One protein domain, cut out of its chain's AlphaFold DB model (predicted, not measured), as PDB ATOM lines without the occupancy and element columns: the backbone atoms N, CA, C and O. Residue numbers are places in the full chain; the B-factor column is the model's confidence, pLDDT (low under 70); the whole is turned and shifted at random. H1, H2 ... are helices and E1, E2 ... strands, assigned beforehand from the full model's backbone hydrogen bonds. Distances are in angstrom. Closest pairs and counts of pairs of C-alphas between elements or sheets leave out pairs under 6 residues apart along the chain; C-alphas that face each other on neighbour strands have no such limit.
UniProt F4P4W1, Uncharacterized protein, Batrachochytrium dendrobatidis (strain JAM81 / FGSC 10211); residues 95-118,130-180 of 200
ATOM      1  N   LEU A  95     -35.496  -8.078  -3.021       93.00
ATOM      2  CA  LEU A  95     -35.595  -6.627  -2.961       93.00
ATOM      3  C   LEU A  95     -34.651  -6.117  -1.879       93.00
ATOM      4  O   LEU A  95     -34.817  -6.448  -0.710       93.00
ATOM      5  N   LEU A  96     -33.680  -5.301  -2.265       93.25
ATOM      6  CA  LEU A  96     -32.766  -4.634  -1.347       93.25
ATOM      7  C   LEU A  96     -33.037  -3.138  -1.383       93.25
ATOM      8  O   LEU A  96     -33.053  -2.543  -2.458       93.25
ATOM      9  N   VAL A  97     -33.217  -2.537  -0.214       91.31
ATOM     10  CA  VAL A  97     -33.346  -1.092  -0.030       91.31
ATOM     11  C   VAL A  97     -32.236  -0.650   0.915       91.31
ATOM     12  O   VAL A  97     -32.278  -0.953   2.107       91.31
ATOM     13  N   THR A  98     -31.222   0.040   0.395       91.38
ATOM     14  CA  THR A  98     -30.051   0.456   1.179       91.38
ATOM     15  C   THR A  98     -29.722   1.932   1.005       91.38
ATOM     16  O   THR A  98     -29.699   2.460  -0.103       91.38
ATOM     17  N   GLN A  99     -29.456   2.597   2.124       89.75
ATOM     18  CA  GLN A  99     -28.959   3.973   2.207       89.75
ATOM     19  C   GLN A  99     -27.517   4.036   2.713       89.75
ATOM     20  O   GLN A  99     -26.850   5.054   2.578       89.75
ATOM     21  N   THR A 100     -27.030   2.950   3.320       85.50
ATOM     22  CA  THR A 100     -25.714   2.902   3.978       85.50
ATOM     23  C   THR A 100     -24.688   2.076   3.200       85.50
ATOM     24  O   THR A 100     -23.556   1.919   3.650       85.50
ATOM     25  N   GLY A 101     -25.092   1.488   2.068       83.25
ATOM     26  CA  GLY A 101     -24.294   0.510   1.324       83.25
ATOM     27  C   GLY A 101     -24.232  -0.875   1.982       83.25
ATOM     28  O   GLY A 101     -23.552  -1.764   1.479       83.25
ATOM     29  N   LYS A 102     -24.941  -1.088   3.100       86.19
ATOM     30  CA  LYS A 102     -25.066  -2.387   3.783       86.19
ATOM     31  C   LYS A 102     -26.395  -3.058   3.432       86.19
ATOM     32  O   LYS A 102     -27.349  -2.388   3.048       86.19
ATOM     33  N   ILE A 103     -26.486  -4.374   3.629       82.94
ATOM     34  CA  ILE A 103     -27.751  -5.122   3.475       82.94
ATOM     35  C   ILE A 103     -28.726  -4.801   4.620       82.94
ATOM     36  O   ILE A 103     -29.926  -4.695   4.391       82.94
ATOM     37  N   GLY A 104     -28.208  -4.586   5.836       85.62
ATOM     38  CA  GLY A 104     -29.011  -4.283   7.024       85.62
ATOM     39  C   GLY A 104     -29.773  -5.503   7.543       85.62
ATOM     40  O   GLY A 104     -29.169  -6.560   7.729       85.62
ATOM     41  N   SER A 105     -31.071  -5.350   7.812       88.12
ATOM     42  CA  SER A 105     -31.957  -6.452   8.207       88.12
ATOM     43  C   SER A 105     -32.437  -7.228   6.987       88.12
ATOM     44  O   SER A 105     -32.756  -6.617   5.969       88.12
ATOM     45  N   LEU A 106     -32.542  -8.548   7.104       91.06
ATOM     46  CA  LEU A 106     -32.995  -9.434   6.037       91.06
ATOM     47  C   LEU A 106     -34.202 -10.243   6.508       91.06
ATOM     48  O   LEU A 106     -34.118 -10.936   7.522       91.06
ATOM     49  N   SER A 107     -35.293 -10.213   5.750       91.38
ATOM     50  CA  SER A 107     -36.532 -10.921   6.071       91.38
ATOM     51  C   SER A 107     -37.060 -11.660   4.846       91.38
ATOM     52  O   SER A 107     -36.992 -11.165   3.725       91.38
ATOM     53  N   MET A 108     -37.600 -12.854   5.050       91.50
ATOM     54  CA  MET A 108     -38.291 -13.627   4.025       91.50
ATOM     55  C   MET A 108     -39.794 -13.471   4.214       91.50
ATOM     56  O   MET A 108     -40.305 -13.831   5.271       91.50
ATOM     57  N   ALA A 109     -40.495 -12.980   3.199       90.62
ATOM     58  CA  ALA A 109     -41.945 -12.862   3.181       90.62
ATOM     59  C   ALA A 109     -42.536 -13.805   2.125       90.62
ATOM     60  O   ALA A 109     -42.052 -13.859   0.999       90.62
ATOM     61  N   SER A 110     -43.583 -14.548   2.466       89.44
ATOM     62  CA  SER A 110     -44.342 -15.381   1.528       89.44
ATOM     63  C   SER A 110     -45.825 -15.104   1.696       89.44
ATOM     64  O   SER A 110     -46.289 -14.941   2.824       89.44
ATOM     65  N   VAL A 111     -46.558 -15.065   0.591       86.50
ATOM     66  CA  VAL A 111     -48.023 -15.034   0.599       86.50
ATOM     67  C   VAL A 111     -48.501 -16.474   0.475       86.50
ATOM     68  O   VAL A 111     -48.016 -17.188  -0.399       86.50
ATOM     69  N   ASP A 112     -49.412 -16.893   1.342       76.62
ATOM     70  CA  ASP A 112     -50.098 -18.176   1.239       76.62
ATOM     71  C   ASP A 112     -51.486 -17.944   0.629       76.62
ATOM     72  O   ASP A 112     -52.381 -17.399   1.282       76.62
ATOM     73  N   VAL A 113     -51.659 -18.328  -0.639       64.19
ATOM     74  CA  VAL A 113     -52.936 -18.197  -1.359       64.19
ATOM     75  C   VAL A 113     -53.779 -19.477  -1.215       64.19
ATOM     76  O   VAL A 113     -54.953 -19.504  -1.588       64.19
ATOM     77  N   SER A 114     -53.234 -20.539  -0.608       55.59
ATOM     78  CA  SER A 114     -53.903 -21.839  -0.463       55.59
ATOM     79  C   SER A 114     -55.014 -21.845   0.598       55.59
ATOM     80  O   SER A 114     -55.975 -22.613   0.496       55.59
ATOM     81  N   SER A 115     -54.978 -20.901   1.541       49.03
ATOM     82  CA  SER A 115     -56.055 -20.675   2.518       49.03
ATOM     83  C   SER A 115     -57.355 -20.128   1.895       49.03
ATOM     84  O   SER A 115     -58.421 -20.249   2.500       49.03
ATOM     85  N   ALA A 116     -57.317 -19.634   0.650       50.38
ATOM     86  CA  ALA A 116     -58.507 -19.244  -0.113       50.38
ATOM     87  C   ALA A 116     -59.197 -20.422  -0.838       50.38
ATOM     88  O   ALA A 116     -60.355 -20.301  -1.245       50.38
ATOM     89  N   ALA A 117     -58.513 -21.564  -1.006       47.75
ATOM     90  CA  ALA A 117     -58.987 -22.693  -1.814       47.75
ATOM     91  C   ALA A 117     -59.632 -23.839  -1.005       47.75
ATOM     92  O   ALA A 117     -60.236 -24.729  -1.600       47.75
ATOM     93  N   GLN A 118     -59.554 -23.823   0.333       48.41
ATOM     94  CA  GLN A 118     -60.128 -24.876   1.194       48.41
ATOM     95  C   GLN A 118     -61.415 -24.487   1.948       48.41
ATOM     96  O   GLN A 118     -61.902 -25.269   2.763       48.41
ATOM     97  N   PRO A 130     -55.330 -12.642   1.750       61.28
ATOM     98  CA  PRO A 130     -54.123 -13.436   1.585       61.28
ATOM     99  C   PRO A 130     -53.274 -13.367   2.862       61.28
ATOM    100  O   PRO A 130     -52.797 -12.297   3.246       61.28
ATOM    101  N   SER A 131     -53.055 -14.510   3.513       72.19
ATOM    102  CA  SER A 131     -52.215 -14.579   4.711       72.19
ATOM    103  C   SER A 131     -50.742 -14.453   4.324       72.19
ATOM    104  O   SER A 131     -50.271 -15.115   3.398       72.19
ATOM    105  N   THR A 132     -49.991 -13.596   5.019       81.31
ATOM    106  CA  THR A 132     -48.555 -13.400   4.767       81.31
ATOM    107  C   THR A 132     -47.728 -13.927   5.927       81.31
ATOM    108  O   THR A 132     -47.949 -13.579   7.082       81.31
ATOM    109  N   THR A 133     -46.746 -14.772   5.620       86.75
ATOM    110  CA  THR A 133     -45.784 -15.289   6.600       86.75
ATOM    111  C   THR A 133     -44.459 -14.568   6.432       86.75
ATOM    112  O   THR A 133     -43.918 -14.530   5.326       86.75
ATOM    113  N   ILE A 134     -43.910 -14.038   7.526       88.25
ATOM    114  CA  ILE A 134     -42.639 -13.307   7.526       88.25
ATOM    115  C   ILE A 134     -41.671 -13.951   8.510       88.25
ATOM    116  O   ILE A 134     -42.031 -14.242   9.648       88.25
ATOM    117  N   LYS A 135     -40.438 -14.188   8.063       88.56
ATOM    118  CA  LYS A 135     -39.343 -14.744   8.864       88.56
ATOM    119  C   LYS A 135     -38.141 -13.812   8.802       88.56
ATOM    120  O   LYS A 135     -37.576 -13.626   7.727       88.56
ATOM    121  N   SER A 136     -37.738 -13.249   9.936       88.56
ATOM    122  CA  SER A 136     -36.475 -12.519  10.042       88.56
ATOM    123  C   SER A 136     -35.306 -13.506   9.964       88.56
ATOM    124  O   SER A 136     -35.311 -14.537  10.634       88.56
ATOM    125  N   LEU A 137     -34.344 -13.242   9.080       87.00
ATOM    126  CA  LEU A 137     -33.198 -14.118   8.813       87.00
ATOM    127  C   LEU A 137     -31.886 -13.529   9.328       87.00
ATOM    128  O   LEU A 137     -30.990 -14.274   9.716       87.00
ATOM    129  N   LEU A 138     -31.748 -12.202   9.290       84.44
ATOM    130  CA  LEU A 138     -30.534 -11.514   9.712       84.44
ATOM    131  C   LEU A 138     -30.852 -10.116  10.240       84.44
ATOM    132  O   LEU A 138     -31.706  -9.414   9.700       84.44
ATOM    133  N   GLY A 139     -30.078  -9.691  11.234       76.94
ATOM    134  CA  GLY A 139     -30.181  -8.369  11.836       76.94
ATOM    135  C   GLY A 139     -31.090  -8.349  13.060       76.94
ATOM    136  O   GLY A 139     -31.931  -9.217  13.274       76.94
ATOM    137  N   GLN A 140     -30.885  -7.340  13.894       68.12
ATOM    138  CA  GLN A 140     -31.609  -7.163  15.144       68.12
ATOM    139  C   GLN A 140     -32.837  -6.298  14.876       68.12
ATOM    140  O   GLN A 140     -32.800  -5.090  15.106       68.12
ATOM    141  N   ARG A 141     -33.884  -6.879  14.275       59.16
ATOM    142  CA  ARG A 141     -35.139  -6.150  14.062       59.16
ATOM    143  C   ARG A 141     -36.313  -7.037  13.655       59.16
ATOM    144  O   ARG A 141     -36.715  -7.063  12.497       59.16
ATOM    145  N   ASP A 142     -36.947  -7.655  14.643       63.81
ATOM    146  CA  ASP A 142     -38.361  -8.039  14.548       63.81
ATOM    147  C   ASP A 142     -39.233  -6.784  14.750       63.81
ATOM    148  O   ASP A 142     -40.043  -6.701  15.672       63.81
ATOM    149  N   SER A 143     -39.010  -5.738  13.942       71.69
ATOM    150  CA  SER A 143     -39.869  -4.554  13.996       71.69
ATOM    151  C   SER A 143     -41.177  -4.873  13.273       71.69
ATOM    152  O   SER A 143     -41.147  -5.253  12.094       71.69
ATOM    153  N   PRO A 144     -42.337  -4.676  13.922       77.94
ATOM    154  CA  PRO A 144     -43.633  -4.925  13.296       77.94
ATOM    155  C   PRO A 144     -43.848  -4.047  12.056       77.94
ATOM    156  O   PRO A 144     -44.545  -4.456  11.130       77.94
ATOM    157  N   LEU A 145     -43.207  -2.875  11.988       79.31
ATOM    158  CA  LEU A 145     -43.263  -1.992  10.821       79.31
ATOM    159  C   LEU A 145     -42.536  -2.590   9.615       79.31
ATOM    160  O   LEU A 145     -43.045  -2.516   8.499       79.31
ATOM    161  N   ILE A 146     -41.384  -3.234   9.828       81.94
ATOM    162  CA  ILE A 146     -40.650  -3.924   8.755       81.94
ATOM    163  C   ILE A 146     -41.464  -5.110   8.249       81.94
ATOM    164  O   ILE A 146     -41.538  -5.330   7.041       81.94
ATOM    165  N   HIS A 147     -42.117  -5.842   9.153       85.38
ATOM    166  CA  HIS A 147     -43.003  -6.938   8.776       85.38
ATOM    167  C   HIS A 147     -44.208  -6.427   7.973       85.38
ATOM    168  O   HIS A 147     -44.487  -6.943   6.895       85.38
ATOM    169  N   SER A 148     -44.874  -5.364   8.426       85.19
ATOM    170  CA  SER A 148     -45.983  -4.746   7.686       85.19
ATOM    171  C   SER A 148     -45.553  -4.274   6.290       85.19
ATOM    172  O   SER A 148     -46.209  -4.582   5.294       85.19
ATOM    173  N   LEU A 149     -44.390  -3.620   6.184       86.44
ATOM    174  CA  LEU A 149     -43.832  -3.185   4.905       86.44
ATOM    175  C   LEU A 149     -43.529  -4.371   3.978       86.44
ATOM    176  O   LEU A 149     -43.942  -4.369   2.819       86.44
ATOM    177  N   ALA A 150     -42.835  -5.395   4.478       86.44
ATOM    178  CA  ALA A 150     -42.503  -6.583   3.697       86.44
ATOM    179  C   ALA A 150     -43.766  -7.335   3.241       86.44
ATOM    180  O   ALA A 150     -43.825  -7.765   2.089       86.44
ATOM    181  N   SER A 151     -44.785  -7.432   4.106       86.50
ATOM    182  CA  SER A 151     -46.109  -7.991   3.793       86.50
ATOM    183  C   SER A 151     -46.784  -7.220   2.656       86.50
ATOM    184  O   SER A 151     -47.209  -7.802   1.655       86.50
ATOM    185  N   HIS A 152     -46.818  -5.891   2.763       86.50
ATOM    186  CA  HIS A 152     -47.438  -5.039   1.759       86.50
ATOM    187  C   HIS A 152     -46.760  -5.184   0.393       86.50
ATOM    188  O   HIS A 152     -47.436  -5.352  -0.625       86.50
ATOM    189  N   ILE A 153     -45.425  -5.170   0.374       87.50
ATOM    190  CA  ILE A 153     -44.638  -5.310  -0.853       87.50
ATOM    191  C   ILE A 153     -44.855  -6.690  -1.478       87.50
ATOM    192  O   ILE A 153     -45.144  -6.768  -2.673       87.50
ATOM    193  N   VAL A 154     -44.752  -7.780  -0.705       87.31
ATOM    194  CA  VAL A 154     -44.944  -9.129  -1.259       87.31
ATOM    195  C   VAL A 154     -46.363  -9.295  -1.805       87.31
ATOM    196  O   VAL A 154     -46.521  -9.796  -2.913       87.31
ATOM    197  N   ALA A 155     -47.384  -8.766  -1.123       83.75
ATOM    198  CA  ALA A 155     -48.761  -8.796  -1.607       83.75
ATOM    199  C   ALA A 155     -48.945  -7.999  -2.912       83.75
ATOM    200  O   ALA A 155     -49.670  -8.431  -3.809       83.75
ATOM    201  N   GLN A 156     -48.297  -6.838  -3.056       85.31
ATOM    202  CA  GLN A 156     -48.320  -6.070  -4.308       85.31
ATOM    203  C   GLN A 156     -47.620  -6.806  -5.458       85.31
ATOM    204  O   GLN A 156     -48.152  -6.857  -6.573       85.31
ATOM    205  N   ILE A 157     -46.462  -7.414  -5.197       84.38
ATOM    206  CA  ILE A 157     -45.734  -8.200  -6.198       84.38
ATOM    207  C   ILE A 157     -46.568  -9.417  -6.617       84.38
ATOM    208  O   ILE A 157     -46.770  -9.624  -7.810       84.38
ATOM    209  N   SER A 158     -47.133 -10.163  -5.664       82.56
ATOM    210  CA  SER A 158     -47.995 -11.319  -5.941       82.56
ATOM    211  C   SER A 158     -49.258 -10.952  -6.726       82.56
ATOM    212  O   SER A 158     -49.663 -11.706  -7.600       82.56
ATOM    213  N   ARG A 159     -49.876  -9.788  -6.471       79.56
ATOM    214  CA  ARG A 159     -51.054  -9.334  -7.241       79.56
ATOM    215  C   ARG A 159     -50.716  -8.917  -8.671       79.56
ATOM    216  O   ARG A 159     -51.517  -9.136  -9.575       79.56
ATOM    217  N   SER A 160     -49.565  -8.279  -8.868       75.88
ATOM    218  CA  SER A 160     -49.134  -7.811 -10.194       75.88
ATOM    219  C   SER A 160     -48.591  -8.945 -11.067       75.88
ATOM    220  O   SER A 160     -48.804  -8.944 -12.279       75.88
ATOM    221  N   HIS A 161     -47.951  -9.948 -10.463       68.38
ATOM    222  CA  HIS A 161     -47.520 -11.161 -11.147       68.38
ATOM    223  C   HIS A 161     -48.647 -12.201 -11.139       68.38
ATOM    224  O   HIS A 161     -48.705 -13.079 -10.291       68.38
ATOM    225  N   GLN A 162     -49.526 -12.122 -12.140       57.94
ATOM    226  CA  GLN A 162     -50.625 -13.074 -12.365       57.94
ATOM    227  C   GLN A 162     -50.165 -14.485 -12.793       57.94
ATOM    228  O   GLN A 162     -50.999 -15.355 -13.045       57.94
ATOM    229  N   SER A 163     -48.858 -14.738 -12.912       53.97
ATOM    230  CA  SER A 163     -48.364 -16.097 -13.107       53.97
ATOM    231  C   SER A 163     -48.484 -16.822 -11.771       53.97
ATOM    232  O   SER A 163     -47.904 -16.368 -10.794       53.97
ATOM    233  N   GLY A 164     -49.255 -17.912 -11.708       56.19
ATOM    234  CA  GLY A 164     -49.583 -18.677 -10.491       56.19
ATOM    235  C   GLY A 164     -48.405 -19.353  -9.767       56.19
ATOM    236  O   GLY A 164     -48.560 -20.440  -9.226       56.19
ATOM    237  N   ASN A 165     -47.230 -18.731  -9.774       63.41
ATOM    238  CA  ASN A 165     -46.037 -19.126  -9.056       63.41
ATOM    239  C   ASN A 165     -45.941 -18.277  -7.785       63.41
ATOM    240  O   ASN A 165     -45.478 -17.133  -7.817       63.41
ATOM    241  N   GLU A 166     -46.359 -18.856  -6.664       75.81
ATOM    242  CA  GLU A 166     -46.144 -18.303  -5.328       75.81
ATOM    243  C   GLU A 166     -44.638 -18.249  -5.042       75.81
ATOM    244  O   GLU A 166     -44.003 -19.232  -4.659       75.81
ATOM    245  N   ARG A 167     -44.033 -17.089  -5.302       86.56
ATOM    246  CA  ARG A 167     -42.604 -16.860  -5.090       86.56
ATOM    247  C   ARG A 167     -42.410 -16.010  -3.838       86.56
ATOM    248  O   ARG A 167     -42.923 -14.890  -3.800       86.56
ATOM    249  N   PRO A 168     -41.651 -16.486  -2.838       90.69
ATOM    250  CA  PRO A 168     -41.342 -15.681  -1.671       90.69
ATOM    251  C   PRO A 168     -40.443 -14.495  -2.043       90.69
ATOM    252  O   PRO A 168     -39.652 -14.547  -2.988       90.69
ATOM    253  N   LEU A 169     -40.554 -13.427  -1.264       92.00
ATOM    254  CA  LEU A 169     -39.740 -12.226  -1.332       92.00
ATOM    255  C   LEU A 169     -38.666 -12.265  -0.244       92.00
ATOM    256  O   LEU A 169     -38.973 -12.290   0.945       92.00
ATOM    257  N   LEU A 170     -37.406 -12.191  -0.651       94.12
ATOM    258  CA  LEU A 170     -36.288 -11.894   0.231       94.12
ATOM    259  C   LEU A 170     -36.085 -10.374   0.274       94.12
ATOM    260  O   LEU A 170     -35.652  -9.775  -0.709       94.12
ATOM    261  N   PHE A 171     -36.409  -9.757   1.403       92.56
ATOM    262  CA  PHE A 171     -36.383  -8.314   1.606       92.56
ATOM    263  C   PHE A 171     -35.212  -7.902   2.501       92.56
ATOM    264  O   PHE A 171     -35.124  -8.339   3.647       92.56
ATOM    265  N   GLY A 172     -34.312  -7.074   1.977       92.06
ATOM    266  CA  GLY A 172     -33.211  -6.459   2.715       92.06
ATOM    267  C   GLY A 172     -33.455  -4.967   2.913       92.06
ATOM    268  O   GLY A 172     -33.796  -4.271   1.956       92.06
ATOM    269  N   LEU A 173     -33.255  -4.471   4.131       89.75
ATOM    270  CA  LEU A 173     -33.472  -3.071   4.482       89.75
ATOM    271  C   LEU A 173     -32.315  -2.528   5.321       89.75
ATOM    272  O   LEU A 173     -32.039  -3.007   6.420       89.75
ATOM    273  N   SER A 174     -31.686  -1.462   4.836       89.81
ATOM    274  CA  SER A 174     -30.683  -0.703   5.573       89.81
ATOM    275  C   SER A 174     -30.914   0.789   5.393       89.81
ATOM    276  O   SER A 174     -30.505   1.377   4.396       89.81
ATOM    277  N   LEU A 175     -31.570   1.407   6.368       85.62
ATOM    278  CA  LEU A 175     -31.790   2.850   6.392       85.62
ATOM    279  C   LEU A 175     -30.723   3.531   7.250       85.62
ATOM    280  O   LEU A 175     -30.254   2.951   8.232       85.62
ATOM    281  N   ALA A 176     -30.330   4.746   6.866       79.75
ATOM    282  CA  ALA A 176     -29.381   5.552   7.631       79.75
ATOM    283  C   ALA A 176     -30.021   6.075   8.924       79.75
ATOM    284  O   ALA A 176     -29.406   6.019   9.986       79.75
ATOM    285  N   ASP A 177     -31.281   6.508   8.835       74.50
ATOM    286  CA  ASP A 177     -32.114   6.791   9.996       74.50
ATOM    287  C   ASP A 177     -33.108   5.650  10.189       74.50
ATOM    288  O   ASP A 177     -33.986   5.379   9.371       74.50
ATOM    289  N   SER A 178     -32.901   4.938  11.280       63.03
ATOM    290  CA  SER A 178     -33.596   3.704  11.589       63.03
ATOM    291  C   SER A 178     -34.663   3.912  12.675       63.03
ATOM    292  O   SER A 178     -35.423   2.980  12.940       63.03
ATOM    293  N   SER A 179     -34.745   5.133  13.232       62.97
ATOM    294  CA  SER A 179     -35.705   5.555  14.265       62.97
ATOM    295  C   SER A 179     -37.156   5.484  13.784       62.97
ATOM    296  O   SER A 179     -38.051   5.169  14.557       62.97
ATOM    297  N   LEU A 180     -37.376   5.654  12.477       59.59
ATOM    298  CA  LEU A 180     -38.660   5.457  11.799       59.59
ATOM    299  C   LEU A 180     -39.259   4.056  11.970       59.59
ATOM    300  O   LEU A 180     -40.461   3.864  11.814       59.59
TER     301      LEU A 180
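Overview. This is residues 95 to 118 and 130 to 180 of the 200 residues of an uncharacterized protein of Batrachochytrium dendrobatidis (strain JAM81 / FGSC 10211) (UniProt F4P4W1). A twisted four-stranded sheet has one helix, H1, laid slantwise over one face, while its other face is bare of any named helix. H1 lies over E2 and E3, with E4 at its margin, and together they make two layers in a rod-like outline. The printed part has 75 residues with four named strands and one named helix, in the order E1, E2, E3, H1, E4 along the chain; the sheet is mixed, in the order E1, E4, E2, E3, and the class is mixed, helices and strands. The whole is only just compact, close to loose, with a radius of gyration of the C-alphas of 13.2 A, and spans 42 by 20 by 19 A.

Along the chain. E1 is residues 95 to 98, 9.9 A long, and its first C-alpha, of Leu 95, is at (-35.595, -6.627, -2.961). E2 is residues 105 to 112, 22.7 A long. E3 is residues 131 to 138, 22.5 A long. H1 is residues 144 to 160, 24.3 A from C-alpha 144 at (-43.633, -4.925, 13.296) to C-alpha 160. E4 is residues 169 to 174, 16.2 A long, and ends with C-alpha 174 at (-30.683, -0.703, 5.573).

Arrangement. E1 and E3 are the edge strands, and E4 and E2 are inner strands. E1 and E4 are parallel at 0 degrees, with N 97 and O 172 within hydrogen-bond range at 2.8 A. E4 and E2 are antiparallel at 153 degrees, with N 107 and O 171 2.8 A apart. E2 and E3 are antiparallel at 158 degrees, with N 110 and O 133 2.9 A apart. E1 is apart from E3 and from E2. H1 is on the sheet at a height over the sheet of 6.6 A, and on the local plane its line stands at 48 degrees to that of E2, slantwise to the strands. Its closest C-alphas to E2 are those of Ala 150 and Ala 109, 6.3 A apart; to E3, those of Ser 151 and Thr 132, 6.0 A apart; and to E4, those of Val 154 and Leu 169, 6.1 A apart. E3, H1 and E4 form a split strand-helix-strand unit, two strands that run the same way with a helix between them in the chain and E2 between them in the sheet; its crossover is left-handed. In H1 every O i to N i+4 pair is within hydrogen-bond range.

Size, cuts and confidence. The C-alphas farthest apart are those of Thr 100 and Gln 118, 44.3 A. Residues 119 to 129 are not printed, and C-alphas 118 and 130 are 12.9 A apart across this cut, in the link from E2 to E3. Of the links that are printed whole, E3 to H1 is tight, E1 to E2 and H1 to E4 are short. The mean pLDDT of the printed part is 79.1, and it is under 70 at residues 113 to 118, 130, 140 to 142, 161 to 165 and 178 to 180.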